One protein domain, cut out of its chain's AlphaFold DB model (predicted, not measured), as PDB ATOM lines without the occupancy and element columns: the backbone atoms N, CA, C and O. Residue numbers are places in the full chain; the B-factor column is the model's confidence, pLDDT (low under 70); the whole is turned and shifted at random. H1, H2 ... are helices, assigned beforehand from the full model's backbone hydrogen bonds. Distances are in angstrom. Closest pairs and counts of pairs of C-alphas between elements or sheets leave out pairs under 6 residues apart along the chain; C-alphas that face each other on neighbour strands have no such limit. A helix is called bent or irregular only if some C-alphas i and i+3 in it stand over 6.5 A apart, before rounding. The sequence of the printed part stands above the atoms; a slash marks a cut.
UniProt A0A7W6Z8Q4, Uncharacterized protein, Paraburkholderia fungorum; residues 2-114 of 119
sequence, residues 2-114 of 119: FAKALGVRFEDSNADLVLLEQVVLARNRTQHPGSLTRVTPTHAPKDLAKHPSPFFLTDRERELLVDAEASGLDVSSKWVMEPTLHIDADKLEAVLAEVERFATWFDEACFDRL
ATOM      1  N   PHE A   2     -11.069 -16.797 327.987       83.06
ATOM      2  CA  PHE A   2      -9.994 -17.642 328.532       83.06
ATOM      3  C   PHE A   2     -10.019 -17.823 330.064       83.06
ATOM      4  O   PHE A   2     -10.253 -18.931 330.528       83.06
ATOM      5  N   ALA A   3      -9.893 -16.745 330.854       84.69
ATOM      6  CA  ALA A   3      -9.907 -16.832 332.325       84.69
ATOM      7  C   ALA A   3     -11.182 -17.512 332.866       84.69
ATOM      8  O   ALA A   3     -11.129 -18.383 333.725       84.69
ATOM      9  N   LYS A   4     -12.336 -17.205 332.250       86.31
ATOM     10  CA  LYS A   4     -13.621 -17.856 332.547       86.31
ATOM     11  C   LYS A   4     -13.610 -19.364 332.261       86.31
ATOM     12  O   LYS A   4     -14.187 -20.110 333.041       86.31
ATOM     13  N   ALA A   5     -12.989 -19.811 331.167       85.69
ATOM     14  CA  ALA A   5     -12.876 -21.237 330.847       85.69
ATOM     15  C   ALA A   5     -11.993 -21.979 331.864       85.69
ATOM     16  O   ALA A   5     -12.299 -23.107 332.237       85.69
ATOM     17  N   LEU A   6     -10.953 -21.310 332.364       85.06
ATOM     18  CA  LEU A   6     -10.094 -21.810 333.435       85.06
ATOM     19  C   LEU A   6     -10.677 -21.594 334.834       85.06
ATOM     20  O   LEU A   6     -10.079 -22.042 335.803       85.06
ATOM     21  N   GLY A   7     -11.836 -20.939 334.957       87.44
ATOM     22  CA  GLY A   7     -12.478 -20.631 336.234       87.44
ATOM     23  C   GLY A   7     -11.617 -19.799 337.187       87.44
ATOM     24  O   GLY A   7     -11.779 -19.937 338.394       87.44
ATOM     25  N   VAL A   8     -10.719 -18.966 336.653       90.31
ATOM     26  CA  VAL A   8      -9.843 -18.071 337.421       90.31
ATOM     27  C   VAL A   8     -10.186 -16.611 337.143       90.31
ATOM     28  O   VAL A   8     -10.767 -16.274 336.105       90.31
ATOM     29  N   ARG A   9      -9.797 -15.734 338.065       92.44
ATOM     30  CA  ARG A   9      -9.815 -14.280 337.893       92.44
ATOM     31  C   ARG A   9      -8.389 -13.786 338.053       92.44
ATOM     32  O   ARG A   9      -7.764 -14.079 339.064       92.44
ATOM     33  N   PHE A  10      -7.853 -13.095 337.054       92.38
ATOM     34  CA  PHE A  10      -6.452 -12.658 337.070       92.38
ATOM     35  C   PHE A  10      -6.167 -11.662 338.191       92.38
ATOM     36  O   PHE A  10      -5.042 -11.572 338.669       92.38
ATOM     37  N   GLU A  11      -7.196 -10.955 338.642       94.06
ATOM     38  CA  GLU A  11      -7.151 -10.020 339.759       94.06
ATOM     39  C   GLU A  11      -6.797 -10.713 341.086       94.06
ATOM     40  O   GLU A  11      -6.288 -10.062 341.993       94.06
ATOM     41  N   ASP A  12      -6.999 -12.033 341.188       94.12
ATOM     42  CA  ASP A  12      -6.638 -12.823 342.371       94.12
ATOM     43  C   ASP A  12      -5.125 -13.145 342.434       94.12
ATOM     44  O   ASP A  12      -4.660 -13.685 343.434       94.12
ATOM     45  N   SER A  13      -4.345 -12.797 341.400       93.25
ATOM     46  CA  SER A  13      -2.893 -13.046 341.332       93.25
ATOM     47  C   SER A  13      -2.039 -12.162 342.238       93.25
ATOM     48  O   SER A  13      -0.860 -12.451 342.445       93.25
ATOM     49  N   ASN A  14      -2.606 -11.060 342.741       94.06
ATOM     50  CA  ASN A  14      -1.876  -9.995 343.435       94.06
ATOM     51  C   ASN A  14      -0.690  -9.415 342.628       94.06
ATOM     52  O   ASN A  14       0.175  -8.757 343.203       94.06
ATOM     53  N   ALA A  15      -0.633  -9.679 341.318       96.19
ATOM     54  CA  ALA A  15       0.334  -9.095 340.403       96.19
ATOM     55  C   ALA A  15      -0.198  -7.789 339.812       96.19
ATOM     56  O   ALA A  15      -1.412  -7.599 339.663       96.19
ATOM     57  N   ASP A  16       0.710  -6.900 339.427       96.62
ATOM     58  CA  ASP A  16       0.358  -5.669 338.728       96.62
ATOM     59  C   ASP A  16      -0.034  -5.971 337.270       96.62
ATOM     60  O   ASP A  16       0.772  -5.920 336.337       96.62
ATOM     61  N   LEU A  17      -1.315  -6.284 337.060       95.56
ATOM     62  CA  LEU A  17      -1.863  -6.559 335.730       95.56
ATOM     63  C   LEU A  17      -1.739  -5.361 334.776       95.56
ATOM     64  O   LEU A  17      -1.683  -5.557 333.561       95.56
ATOM     65  N   VAL A  18      -1.687  -4.133 335.303       95.75
ATOM     66  CA  VAL A  18      -1.514  -2.913 334.503       95.75
ATOM     67  C   VAL A  18      -0.080  -2.828 333.984       95.75
ATOM     68  O   VAL A  18       0.129  -2.473 332.821       95.75
ATOM     69  N   LEU A  19       0.908  -3.187 334.804       96.25
ATOM     70  CA  LEU A  19       2.296  -3.323 334.367       96.25
ATOM     71  C   LEU A  19       2.450  -4.460 333.348       96.25
ATOM     72  O   LEU A  19       3.050  -4.250 332.294       96.25
ATOM     73  N   LEU A  20       1.871  -5.636 333.610       96.50
ATOM     74  CA  LEU A  20       1.938  -6.778 332.685       96.50
ATOM     75  C   LEU A  20       1.298  -6.465 331.327       96.50
ATOM     76  O   LEU A  20       1.834  -6.841 330.283       96.50
ATOM     77  N   GLU A  21       0.188  -5.725 331.308       95.94
ATOM     78  CA  GLU A  21      -0.391  -5.220 330.064       95.94
ATOM     79  C   GLU A  21       0.593  -4.306 329.320       95.94
ATOM     80  O   GLU A  21       0.824  -4.490 328.120       95.94
ATOM     81  N   GLN A  22       1.229  -3.363 330.019       95.69
ATOM     82  CA  GLN A  22       2.215  -2.470 329.412       95.69
ATOM     83  C   GLN A  22       3.424  -3.224 328.843       95.69
ATOM     84  O   GLN A  22       3.957  -2.801 327.818       95.69
ATOM     85  N   VAL A  23       3.835  -4.356 329.427       95.25
ATOM     86  CA  VAL A  23       4.891  -5.229 328.869       95.25
ATOM     87  C   VAL A  23       4.476  -5.786 327.508       95.25
ATOM     88  O   VAL A  23       5.256  -5.768 326.550       95.25
ATOM     89  N   VAL A  24       3.230  -6.253 327.388       94.44
ATOM     90  CA  VAL A  24       2.693  -6.759 326.117       94.44
ATOM     91  C   VAL A  24       2.623  -5.637 325.081       94.44
ATOM     92  O   VAL A  24       3.042  -5.831 323.937       94.44
ATOM     93  N   LEU A  25       2.156  -4.448 325.471       94.00
ATOM     94  CA  LEU A  25       2.119  -3.270 324.597       94.00
ATOM     95  C   LEU A  25       3.527  -2.859 324.140       94.00
ATOM     96  O   LEU A  25       3.742  -2.604 322.951       94.00
ATOM     97  N   ALA A  26       4.500  -2.886 325.050       91.88
ATOM     98  CA  ALA A  26       5.894  -2.590 324.761       91.88
ATOM     99  C   ALA A  26       6.490  -3.563 323.736       91.88
ATOM    100  O   ALA A  26       7.036  -3.136 322.716       91.88
ATOM    101  N   ARG A  27       6.311  -4.874 323.944       91.38
ATOM    102  CA  ARG A  27       6.730  -5.913 322.988       91.38
ATOM    103  C   ARG A  27       6.060  -5.737 321.626       91.38
ATOM    104  O   ARG A  27       6.707  -5.887 320.592       91.38
ATOM    105  N   ASN A  28       4.775  -5.398 321.603       91.38
ATOM    106  CA  ASN A  28       4.067  -5.153 320.348       91.38
ATOM    107  C   ASN A  28       4.669  -3.961 319.589       91.38
ATOM    108  O   ASN A  28       4.756  -3.998 318.363       91.38
ATOM    109  N   ARG A  29       5.131  -2.924 320.297       88.38
ATOM    110  CA  ARG A  29       5.774  -1.752 319.688       88.38
ATOM    111  C   ARG A  29       7.180  -1.999 319.172       88.38
ATOM    112  O   ARG A  29       7.538  -1.396 318.162       88.38
ATOM    113  N   THR A  30       7.952  -2.888 319.791       85.12
ATOM    114  CA  THR A  30       9.263  -3.275 319.246       85.12
ATOM    115  C   THR A  30       9.125  -4.080 317.953       85.12
ATOM    116  O   THR A  30       9.925  -3.904 317.038       85.12
ATOM    117  N   GLN A  31       8.088  -4.916 317.842       84.69
ATOM    118  CA  GLN A  31       7.803  -5.706 316.636       84.69
ATOM    119  C   GLN A  31       7.119  -4.891 315.530       84.69
ATOM    120  O   GLN A  31       7.359  -5.125 314.345       84.69
ATOM    121  N   HIS A  32       6.281  -3.925 315.909       83.00
ATOM    122  CA  HIS A  32       5.538  -3.058 314.996       83.00
ATOM    123  C   HIS A  32       5.821  -1.579 315.311       83.00
ATOM    124  O   HIS A  32       4.979  -0.894 315.920       83.00
ATOM    125  N   PRO A  33       7.007  -1.072 314.918       78.88
ATOM    126  CA  PRO A  33       7.376   0.314 315.166       78.88
ATOM    127  C   PRO A  33       6.400   1.265 314.465       78.88
ATOM    128  O   PRO A  33       5.943   1.018 313.351       78.88
ATOM    129  N   GLY A  34       6.066   2.374 315.131       73.12
ATOM    130  CA  GLY A  34       5.124   3.374 314.610       73.12
ATOM    131  C   GLY A  34       5.652   4.187 313.422       73.12
ATOM    132  O   GLY A  34       4.887   4.905 312.790       73.12
ATOM    133  N   SER A  35       6.945   4.076 313.114       76.38
ATOM    134  CA  SER A  35       7.585   4.729 311.976       76.38
ATOM    135  C   SER A  35       8.654   3.821 311.378       76.38
ATOM    136  O   SER A  35       9.404   3.179 312.108       76.38
ATOM    137  N   LEU A  36       8.751   3.815 310.047       72.44
ATOM    138  CA  LEU A  36       9.811   3.120 309.308       72.44
ATOM    139  C   LEU A  36      11.165   3.840 309.402       72.44
ATOM    140  O   LEU A  36      12.202   3.229 309.174       72.44
ATOM    141  N   THR A  37      11.163   5.141 309.710       76.81
ATOM    142  CA  THR A  37      12.372   5.981 309.747       76.81
ATOM    143  C   THR A  37      12.931   6.171 311.154       76.81
ATOM    144  O   THR A  37      14.057   6.641 311.306       76.81
ATOM    145  N   ARG A  38      12.164   5.817 312.193       74.12
ATOM    146  CA  ARG A  38      12.577   5.951 313.594       74.12
ATOM    147  C   ARG A  38      13.025   4.591 314.120       74.12
ATOM    148  O   ARG A  38      12.225   3.670 314.216       74.12
ATOM    149  N   VAL A  39      14.304   4.493 314.476       74.75
ATOM    150  CA  VAL A  39      14.911   3.254 314.997       74.75
ATOM    151  C   VAL A  39      14.428   2.948 316.419       74.75
ATOM    152  O   VAL A  39      14.286   1.787 316.790       74.75
ATOM    153  N   THR A  40      14.144   3.982 317.216       82.12
ATOM    154  CA  THR A  40      13.738   3.816 318.615       82.12
ATOM    155  C   THR A  40      12.220   3.645 318.745       82.12
ATOM    156  O   THR A  40      11.477   4.511 318.264       82.12
ATOM    157  N   PRO A  41      11.740   2.580 319.414       86.50
ATOM    158  CA  PRO A  41      10.318   2.388 319.667       86.50
ATOM    159  C   PRO A  41       9.766   3.464 320.612       86.50
ATOM    160  O   PRO A  41      10.460   3.992 321.482       86.50
ATOM    161  N   THR A  42       8.488   3.777 320.435       90.25
ATOM    162  CA  THR A  42       7.731   4.737 321.247       90.25
ATOM    163  C   THR A  42       6.420   4.129 321.708       90.25
ATOM    164  O   THR A  42       5.923   3.159 321.120       90.25
ATOM    165  N   HIS A  43       5.848   4.714 322.756       89.75
ATOM    166  CA  HIS A  43       4.502   4.372 323.211       89.75
ATOM    167  C   HIS A  43       3.456   4.738 322.155       89.75
ATOM    168  O   HIS A  43       3.591   5.732 321.446       89.75
ATOM    169  N   ALA A  44       2.388   3.943 322.021       88.06
ATOM    170  CA  ALA A  44       1.303   4.313 321.119       88.06
ATOM    171  C   ALA A  44       0.475   5.469 321.695       88.06
ATOM    172  O   ALA A  44       0.111   5.390 322.865       88.06
ATOM    173  N   PRO A  45      -0.004   6.422 320.875       85.44
ATOM    174  CA  PRO A  45      -0.936   7.449 321.347       85.44
ATOM    175  C   PRO A  45      -2.185   6.870 322.032       85.44
ATOM    176  O   PRO A  45      -2.614   7.343 323.078       85.44
ATOM    177  N   LYS A  46      -2.733   5.775 321.484       86.62
ATOM    178  CA  LYS A  46      -3.875   5.060 322.076       86.62
ATOM    179  C   LYS A  46      -3.564   4.413 323.435       86.62
ATOM    180  O   LYS A  46      -4.458   4.304 324.264       86.62
ATOM    181  N   ASP A  47      -2.319   3.995 323.654       88.50
ATOM    182  CA  ASP A  47      -1.903   3.331 324.888       88.50
ATOM    183  C   ASP A  47      -1.650   4.389 325.971       88.50
ATOM    184  O   ASP A  47      -2.028   4.180 327.119       88.50
ATOM    185  N   LEU A  48      -1.133   5.568 325.593       86.88
ATOM    186  CA  LEU A  48      -0.987   6.736 326.475       86.88
ATOM    187  C   LEU A  48      -2.334   7.256 326.997       86.88
ATOM    188  O   LEU A  48      -2.413   7.728 328.126       86.88
ATOM    189  N   ALA A  49      -3.408   7.141 326.209       84.81
ATOM    190  CA  ALA A  49      -4.754   7.488 326.669       84.81
ATOM    191  C   ALA A  49      -5.266   6.532 327.764       84.81
ATOM    192  O   ALA A  49      -6.016   6.945 328.645       84.81
ATOM    193  N   LYS A  50      -4.863   5.255 327.714       88.44
ATOM    194  CA  LYS A  50      -5.231   4.238 328.710       88.44
ATOM    195  C   LYS A  50      -4.298   4.250 329.926       88.44
ATOM    196  O   LYS A  50      -4.744   4.005 331.044       88.44
ATOM    197  N   HIS A  51      -3.024   4.551 329.704       88.31
ATOM    198  CA  HIS A  51      -1.970   4.605 330.709       88.31
ATOM    199  C   HIS A  51      -1.354   6.014 330.709       88.31
ATOM    200  O   HIS A  51      -0.316   6.223 330.081       88.31
ATOM    201  N   PRO A  52      -1.977   6.998 331.391       82.00
ATOM    202  CA  PRO A  52      -1.521   8.393 331.365       82.00
ATOM    203  C   PRO A  52      -0.148   8.600 332.025       82.00
ATOM    204  O   PRO A  52       0.546   9.557 331.696       82.00
ATOM    205  N   SER A  53       0.268   7.669 332.892       86.88
ATOM    206  CA  SER A  53       1.622   7.572 333.444       86.88
ATOM    207  C   SER A  53       2.246   6.211 333.093       86.88
ATOM    208  O   SER A  53       2.211   5.295 333.921       86.88
ATOM    209  N   PRO A  54       2.795   6.038 331.874       91.62
ATOM    210  CA  PRO A  54       3.436   4.791 331.471       91.62
ATOM    211  C   PRO A  54       4.626   4.429 332.367       91.62
ATOM    212  O   PRO A  54       5.362   5.290 332.844       91.62
ATOM    213  N   PHE A  55       4.860   3.134 332.553       94.56
ATOM    214  CA  PHE A  55       5.974   2.635 333.356       94.56
ATOM    215  C   PHE A  55       7.326   2.810 332.641       94.56
ATOM    216  O   PHE A  55       8.312   3.236 333.248       94.56
ATOM    217  N   PHE A  56       7.356   2.541 331.330       94.50
ATOM    218  CA  PHE A  56       8.558   2.566 330.484       94.50
ATOM    219  C   PHE A  56       8.889   3.964 329.944       94.50
ATOM    220  O   PHE A  56       9.021   4.152 328.732       94.50
ATOM    221  N   LEU A  57       8.970   4.948 330.837       92.56
ATOM    222  CA  LEU A  57       9.450   6.297 330.535       92.56
ATOM    223  C   LEU A  57      10.928   6.444 330.902       92.56
ATOM    224  O   LEU A  57      11.442   5.738 331.776       92.56
ATOM    225  N   THR A  58      11.611   7.392 330.268       91.25
ATOM    226  CA  THR A  58      12.883   7.906 330.795       91.25
ATOM    227  C   THR A  58      12.647   8.709 332.076       91.25
ATOM    228  O   THR A  58      11.549   9.226 332.298       91.25
ATOM    229  N   ASP A  59      13.678   8.865 332.908       89.50
ATOM    230  CA  ASP A  59      13.570   9.670 334.135       89.50
ATOM    231  C   ASP A  59      13.192  11.116 333.819       89.50
ATOM    232  O   ASP A  59      12.337  11.700 334.479       89.50
ATOM    233  N   ARG A  60      13.729  11.657 332.719       88.00
ATOM    234  CA  ARG A  60      13.393  13.001 332.257       88.00
ATOM    235  C   ARG A  60      11.921  13.142 331.863       88.00
ATOM    236  O   ARG A  60      11.295  14.143 332.192       88.00
ATOM    237  N   GLU A  61      11.364  12.172 331.142       89.19
ATOM    238  CA  GLU A  61       9.938  12.179 330.781       89.19
ATOM    239  C   GLU A  61       9.049  12.006 332.019       89.19
ATOM    240  O   GLU A  61       7.988  12.623 332.096       89.19
ATOM    241  N   ARG A  62       9.495  11.220 333.008       88.44
ATOM    242  CA  ARG A  62       8.806  11.061 334.293       88.44
ATOM    243  C   ARG A  62       8.801  12.362 335.098       88.44
ATOM    244  O   ARG A  62       7.748  12.743 335.597       88.44
ATOM    245  N   GLU A  63       9.931  13.059 335.193       87.88
ATOM    246  CA  GLU A  63      10.018  14.383 335.830       87.88
ATOM    247  C   GLU A  63       9.056  15.377 335.176       87.88
ATOM    248  O   GLU A  63       8.253  16.008 335.857       87.88
ATOM    249  N   LEU A  64       9.079  15.463 333.841       85.31
ATOM    250  CA  LEU A  64       8.187  16.352 333.091       85.31
ATOM    251  C   LEU A  64       6.710  16.025 333.331       85.31
ATOM    252  O   LEU A  64       5.877  16.932 333.394       85.31
ATOM    253  N   LEU A  65       6.377  14.740 333.466       84.50
ATOM    254  CA  LEU A  65       5.022  14.303 333.779       84.50
ATOM    255  C   LEU A  65       4.583  14.810 335.158       84.50
ATOM    256  O   LEU A  65       3.518  15.429 335.253       84.50
ATOM    257  N   VAL A  66       5.426  14.609 336.177       85.56
ATOM    258  CA  VAL A  66       5.197  15.042 337.567       85.56
ATOM    259  C   VAL A  66       5.063  16.564 337.658       85.56
ATOM    260  O   VAL A  66       4.095  17.061 338.233       85.56
ATOM    261  N   ASP A  67       5.968  17.318 337.032       83.50
ATOM    262  CA  ASP A  67       5.932  18.787 337.022       83.50
ATOM    263  C   ASP A  67       4.637  19.317 336.393       83.50
ATOM    264  O   ASP A  67       4.011  20.272 336.873       83.50
ATOM    265  N   ALA A  68       4.192  18.676 335.313       78.56
ATOM    266  CA  ALA A  68       2.973  19.057 334.627       78.56
ATOM    267  C   ALA A  68       1.708  18.651 335.409       78.56
ATOM    268  O   ALA A  68       0.680  19.315 335.283       78.56
ATOM    269  N   GLU A  69       1.742  17.564 336.189       78.31
ATOM    270  CA  GLU A  69       0.659  17.195 337.118       78.31
ATOM    271  C   GLU A  69       0.557  18.212 338.256       78.31
ATOM    272  O   GLU A  69      -0.533  18.713 338.533       78.31
ATOM    273  N   ALA A  70       1.695  18.601 338.836       81.12
ATOM    274  CA  ALA A  70       1.763  19.626 339.874       81.12
ATOM    275  C   ALA A  70       1.260  20.998 339.386       81.12
ATOM    276  O   ALA A  70       0.662  21.753 340.152       81.12
ATOM    277  N   SER A  71       1.450  21.302 338.101       79.12
ATOM    278  CA  SER A  71       0.992  22.546 337.466       79.12
ATOM    279  C   SER A  71      -0.494  22.538 337.069       79.12
ATOM    280  O   SER A  71      -0.979  23.527 336.518       79.12
ATOM    281  N   GLY A  72      -1.231  21.446 337.315       69.19
ATOM    282  CA  GLY A  72      -2.658  21.328 336.983       69.19
ATOM    283  C   GLY A  72      -2.959  21.219 335.483       69.19
ATOM    284  O   GLY A  72      -4.096  21.441 335.067       69.19
ATOM    285  N   LEU A  73      -1.954  20.900 334.662       67.50
ATOM    286  CA  LEU A  73      -2.109  20.748 333.217       67.50
ATOM    287  C   LEU A  73      -2.690  19.359 332.898       67.50
ATOM    288  O   LEU A  73      -2.207  18.351 333.418       67.50
ATOM    289  N   ASP A  74      -3.701  19.293 332.027       62.16
ATOM    290  CA  ASP A  74      -4.370  18.038 331.655       62.16
ATOM    291  C   ASP A  74      -3.399  17.046 330.995       62.16
ATOM    292  O   ASP A  74      -2.904  17.269 329.887       62.16
ATOM    293  N   VAL A  75      -3.180  15.922 331.683       57.28
ATOM    294  CA  VAL A  75      -2.268  14.829 331.322       57.28
ATOM    295  C   VAL A  75      -2.587  14.203 329.968       57.28
ATOM    296  O   VAL A  75      -1.669  13.807 329.250       57.28
ATOM    297  N   SER A  76      -3.862  14.187 329.571       53.66
ATOM    298  CA  SER A  76      -4.305  13.591 328.306       53.66
ATOM    299  C   SER A  76      -3.810  14.348 327.063       53.66
ATOM    300  O   SER A  76      -3.707  13.766 325.984       53.66
ATOM    301  N   SER A  77      -3.434  15.621 327.226       58.38
ATOM    302  CA  SER A  77      -2.958  16.514 326.158       58.38
ATOM    303  C   SER A  77      -1.444  16.795 326.194       58.38
ATOM    304  O   SER A  77      -0.946  17.576 325.385       58.38
ATOM    305  N   LYS A  78      -0.690  16.159 327.112       61.94
ATOM    306  CA  LYS A  78       0.725  16.488 327.404       61.94
ATOM    307  C   LYS A  78       1.742  15.991 326.377       61.94
ATOM    308  O   LYS A  78       2.822  16.571 326.261       61.94
ATOM    309  N   TRP A  79       1.442  14.924 325.644       69.81
ATOM    310  CA  TRP A  79       2.404  14.330 324.716       69.81
ATOM    311  C   TRP A  79       2.404  15.089 323.383       69.81
ATOM    312  O   TRP A  79       1.676  14.742 322.459       69.81
ATOM    313  N   VAL A  80       3.242  16.127 323.276       67.75
ATOM    314  CA  VAL A  80       3.517  16.819 321.995       67.75
ATOM    315  C   VAL A  80       4.143  15.858 320.971       67.75
ATOM    316  O   VAL A  80       3.967  16.011 319.765       67.75
ATOM    317  N   MET A  81       4.861  14.850 321.466       74.50
ATOM    318  CA  MET A  81       5.464  13.748 320.721       74.50
ATOM    319  C   MET A  81       5.379  12.476 321.564       74.50
ATOM    320  O   MET A  81       5.389  12.561 322.796       74.50
ATOM    321  N   GLU A  82       5.305  11.304 320.930       83.88
ATOM    322  CA  GLU A  82       5.241  10.051 321.678       83.88
ATOM    323  C   GLU A  82       6.530   9.836 322.487       83.88
ATOM    324  O   GLU A  82       7.631   9.909 321.907       83.88
ATOM    325  N   PRO A  83       6.412   9.546 323.798       89.12
ATOM    326  CA  PRO A  83       7.564   9.298 324.637       89.12
ATOM    327  C   PRO A  83       8.295   8.046 324.181       89.12
ATOM    328  O   PRO A  83       7.719   7.096 323.624       89.12
ATOM    329  N   THR A  84       9.594   8.063 324.428       89.62
ATOM    330  CA  THR A  84      10.466   6.956 324.069       89.62
ATOM    331  C   THR A  84      10.186   5.775 324.982       89.62
ATOM    332  O   THR A  84      10.055   5.921 326.192       89.62
ATOM    333  N   LEU A  85      10.103   4.581 324.400       91.62
ATOM    334  CA  LEU A  85       9.994   3.365 325.185       91.62
ATOM    335  C   LEU A  85      11.369   3.043 325.769       91.62
ATOM    336  O   LEU A  85      12.276   2.635 325.039       91.62
ATOM    337  N   HIS A  86      11.526   3.271 327.070       93.19
ATOM    338  CA  HIS A  86      12.802   3.131 327.761       93.19
ATOM    339  C   HIS A  86      12.747   2.053 328.841       93.19
ATOM    340  O   HIS A  86      11.838   2.029 329.672       93.19
ATOM    341  N   ILE A  87      13.743   1.168 328.819       91.56
ATOM    342  CA  ILE A  87      13.896   0.055 329.753       91.56
ATOM    343  C   ILE A  87      15.332   0.096 330.271       91.56
ATOM    344  O   ILE A  87      16.277   0.008 329.486       91.56
ATOM    345  N   ASP A  88      15.467   0.234 331.582       93.88
ATOM    346  CA  ASP A  88      16.713   0.087 332.331       93.88
ATOM    347  C   ASP A  88      16.679  -1.226 333.139       93.88
ATOM    348  O   ASP A  88      15.728  -2.010 333.038       93.88
ATOM    349  N   ALA A  89      17.747  -1.496 333.895       95.19
ATOM    350  CA  ALA A  89      17.861  -2.710 334.697       95.19
ATOM    351  C   ALA A  89      16.750  -2.800 335.757       95.19
ATOM    352  O   ALA A  89      16.073  -3.821 335.832       95.19
ATOM    353  N   ASP A  90      16.495  -1.716 336.488       95.50
ATOM    354  CA  ASP A  90      15.505  -1.681 337.570       95.50
ATOM    355  C   ASP A  90      14.085  -1.943 337.045       95.50
ATOM    356  O   ASP A  90      13.316  -2.715 337.624       95.50
ATOM    357  N   LYS A  91      13.730  -1.351 335.898       95.19
ATOM    358  CA  LYS A  91      12.449  -1.596 335.221       95.19
ATOM    359  C   LYS A  91      12.323  -3.041 334.759       95.19
ATOM    360  O   LYS A  91      11.232  -3.604 334.837       95.19
ATOM    361  N   LEU A  92      13.406  -3.634 334.257       95.31
ATOM    362  CA  LEU A  92      13.412  -5.035 333.847       95.31
ATOM    363  C   LEU A  92      13.224  -5.963 335.054       95.31
ATOM    364  O   LEU A  92      12.395  -6.867 334.988       95.31
ATOM    365  N   GLU A  93      13.938  -5.720 336.150       97.25
ATOM    366  CA  GLU A  93      13.814  -6.491 337.391       97.25
ATOM    367  C   GLU A  93      12.398  -6.408 337.971       97.25
ATOM    368  O   GLU A  93      11.805  -7.437 338.298       97.25
ATOM    369  N   ALA A  94      11.808  -5.210 338.014       96.38
ATOM    370  CA  ALA A  94      10.431  -5.017 338.466       96.38
ATOM    371  C   ALA A  94       9.420  -5.794 337.605       96.38
ATOM    372  O   ALA A  94       8.506  -6.430 338.130       96.38
ATOM    373  N   VAL A  95       9.600  -5.785 336.281       96.50
ATOM    374  CA  VAL A  95       8.751  -6.555 335.362       96.50
ATOM    375  C   VAL A  95       8.904  -8.055 335.593       96.50
ATOM    376  O   VAL A  95       7.897  -8.759 335.636       96.50
ATOM    377  N   LEU A  96      10.134  -8.554 335.734       97.12
ATOM    378  CA  LEU A  96      10.385  -9.977 335.965       97.12
ATOM    379  C   LEU A  96       9.736 -10.450 337.266       97.12
ATOM    380  O   LEU A  96       9.052 -11.470 337.250       97.12
ATOM    381  N   ALA A  97       9.855  -9.674 338.345       97.62
ATOM    382  CA  ALA A  97       9.221  -9.995 339.621       97.62
ATOM    383  C   ALA A  97       7.691 -10.121 339.504       97.62
ATOM    384  O   ALA A  97       7.097 -11.045 340.062       97.62
ATOM    385  N   GLU A  98       7.039  -9.230 338.752       97.56
ATOM    386  CA  GLU A  98       5.586  -9.290 338.548       97.56
ATOM    387  C   GLU A  98       5.161 -10.421 337.600       97.56
ATOM    388  O   GLU A  98       4.121 -11.049 337.815       97.56
ATOM    389  N   VAL A  99       5.976 -10.742 336.590       96.75
ATOM    390  CA  VAL A  99       5.752 -11.908 335.722       96.75
ATOM    391  C   VAL A  99       5.871 -13.204 336.518       96.75
ATOM    392  O   VAL A  99       5.001 -14.063 336.392       96.75
ATOM    393  N   GLU A 100       6.908 -13.345 337.342       97.25
ATOM    394  CA  GLU A 100       7.098 -14.511 338.209       97.25
ATOM    395  C   GLU A 100       5.931 -14.661 339.182       97.25
ATOM    396  O   GLU A 100       5.343 -15.738 339.262       97.25
ATOM    397  N   ARG A 101       5.519 -13.571 339.844       97.00
ATOM    398  CA  ARG A 101       4.360 -13.575 340.749       97.00
ATOM    399  C   ARG A 101       3.097 -14.068 340.046       97.00
ATOM    400  O   ARG A 101       2.400 -14.935 340.572       97.00
ATOM    401  N   PHE A 102       2.815 -13.533 338.859       96.69
ATOM    402  CA  PHE A 102       1.648 -13.939 338.086       96.69
ATOM    403  C   PHE A 102       1.743 -15.396 337.630       96.69
ATOM    404  O   PHE A 102       0.761 -16.124 337.740       96.69
ATOM    405  N   ALA A 103       2.905 -15.832 337.137       94.56
ATOM    406  CA  ALA A 103       3.116 -17.193 336.652       94.56
ATOM    407  C   ALA A 103       2.983 -18.226 337.777       94.56
ATOM    408  O   ALA A 103       2.231 -19.183 337.621       94.56
ATOM    409  N   THR A 104       3.624 -17.995 338.928       95.06
ATOM    410  CA  THR A 104       3.508 -18.873 340.101       95.06
ATOM    411  C   THR A 104       2.055 -19.007 340.545       95.06
ATOM    412  O   THR A 104       1.560 -20.122 340.696       95.06
ATOM    413  N   TRP A 105       1.341 -17.886 340.680       95.38
ATOM    414  CA  TRP A 105      -0.081 -17.932 341.013       95.38
ATOM    415  C   TRP A 105      -0.901 -18.667 339.948       95.38
ATOM    416  O   TRP A 105      -1.788 -19.451 340.280       95.38
ATOM    417  N   PHE A 106      -0.639 -18.411 338.665       93.56
ATOM    418  CA  PHE A 106      -1.424 -18.980 337.576       93.56
ATOM    419  C   PHE A 106      -1.257 -20.499 337.496       93.56
ATOM    420  O   PHE A 106      -2.253 -21.203 337.307       93.56
ATOM    421  N   ASP A 107      -0.033 -20.992 337.688       91.12
ATOM    422  CA  ASP A 107       0.268 -22.419 337.737       91.12
ATOM    423  C   ASP A 107      -0.483 -23.098 338.886       91.12
ATOM    424  O   ASP A 107      -1.134 -24.117 338.661       91.12
ATOM    425  N   GLU A 108      -0.487 -22.511 340.085       90.56
ATOM    426  CA  GLU A 108      -1.242 -23.028 341.235       90.56
ATOM    427  C   GLU A 108      -2.759 -22.986 340.996       90.56
ATOM    428  O   GLU A 108      -3.463 -23.978 341.199       90.56
ATOM    429  N   ALA A 109      -3.275 -21.851 340.520       89.56
ATOM    430  CA  ALA A 109      -4.704 -21.633 340.307       89.56
ATOM    431  C   ALA A 109      -5.281 -22.517 339.191       89.56
ATOM    432  O   ALA A 109      -6.476 -22.836 339.198       89.56
ATOM    433  N   CYS A 110      -4.450 -22.912 338.224       86.69
ATOM    434  CA  CYS A 110      -4.857 -23.725 337.085       86.69
ATOM    435  C   CYS A 110      -4.375 -25.180 337.162       86.69
ATOM    436  O   CYS A 110      -4.746 -25.953 336.276       86.69
ATOM    437  N   PHE A 111      -3.609 -25.567 338.190       81.88
ATOM    438  CA  PHE A 111      -2.922 -26.859 338.280       81.88
ATOM    439  C   PHE A 111      -3.850 -28.043 337.983       81.88
ATOM    440  O   PHE A 111      -3.647 -28.785 337.020       81.88
ATOM    441  N   ASP A 112      -4.947 -28.148 338.736       75.00
ATOM    442  CA  ASP A 112      -5.925 -29.234 338.608       75.00
ATOM    443  C   ASP A 112      -6.605 -29.269 337.227       75.00
ATOM    444  O   ASP A 112      -7.005 -30.332 336.751       75.00
ATOM    445  N   ARG A 113      -6.750 -28.111 336.566       75.50
ATOM    446  CA  ARG A 113      -7.404 -27.995 335.252       75.50
ATOM    447  C   ARG A 113      -6.464 -28.239 334.078       75.50
ATOM    448  O   ARG A 113      -6.933 -28.700 333.040       75.50
ATOM    449  N   LEU A 114      -5.185 -27.899 334.211       74.25
ATOM    450  CA  LEU A 114      -4.191 -28.049 333.145       74.25
ATOM    451  C   LEU A 114      -3.531 -29.426 333.162       74.25
ATOM    452  O   LEU A 114      -3.258 -29.972 332.095       74.25
TER     453      LEU A 114
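This is residues 2 to 114 of the 119 residues of an uncharacterized protein of Paraburkholderia fungorum (UniProt A0A7W6Z8Q4). A long helix, H6, makes one side of a loosely built model; H3 meets it steeply with its first part and runs off from it, and the short H2 packs on H6 farther along. Beyond H3 lie H4, H5 and two long links, a loose part whose helices touch no other helix, while the small H1 lies at the other end, where H6 ends. The printed part has 113 residues with six named helices, H1 to H6 in order along the chain, and no named strand; the class is all helix. The whole is loose, with a radius of gyration of the C-alphas of 16.7 A, and spans 50 by 35 by 27 A.

H1 holds residues 2 to 5, 5.2 A from first to last C-alpha, and begins with C-alpha 2 at (-9.994, -17.642, 328.532). H2 is residues 10 to 13, 5.6 A long. H3 is residues 17 to 31, 21.4 A long, with C-alpha 17 at (-1.863, -6.559, 335.730). H4 is residues 45 to 50, 9.1 A, and H5 is residues 59 to 70, 16.5 A. H6, residues 89 to 114, is the longest at 33.6 A and ends with C-alpha 114 at (-4.191, -28.049, 333.145). It has a kink of 41 degrees near residue 108 and is irregular, with C-alphas 109 and 112 being 7.9 A apart.

H1 is close to H2 but not clearly touching, the closest C-alphas being those of Ala 3 and Phe 10 at 7.2 A. H2 touches H6, with residues 101 to 106 of H6 alone; the closest C-alphas are those of Ser 13 and Trp 105, 5.6 A apart. H3 touches H6 with residues 19 to 23 alone, against residues 95 to 99 of H6; the closest C-alphas are those of Leu 20 and Val 99, at 7.1 A. H3 and H6 run opposite ways at a steep tilt of 69 degrees, only just short of about perpendicular. H4 is close to H3 but not clearly touching, with the C-alphas of Leu 25 and Asp 47 closest at 7.7 A; they run opposite ways at a shallow tilt of 9 degrees. H5 is apart from H3, H4 and H6. Each O i to N i+4 pair is within hydrogen-bond range in H3 and H5, against 1 of 2 in H4 and 20 of 22 in H6; H1 and H2 are too short for such a pair.

The two C-alphas farthest apart are those of Ser 71 and Asp 112, at 52.3 A. The printed part has no cut. The links from H3 to H4, 13 residues, and from H5 to H6, 18 residues, are long. The mean pLDDT of the printed part is 86.8, and residues 72 to 80 are under 70.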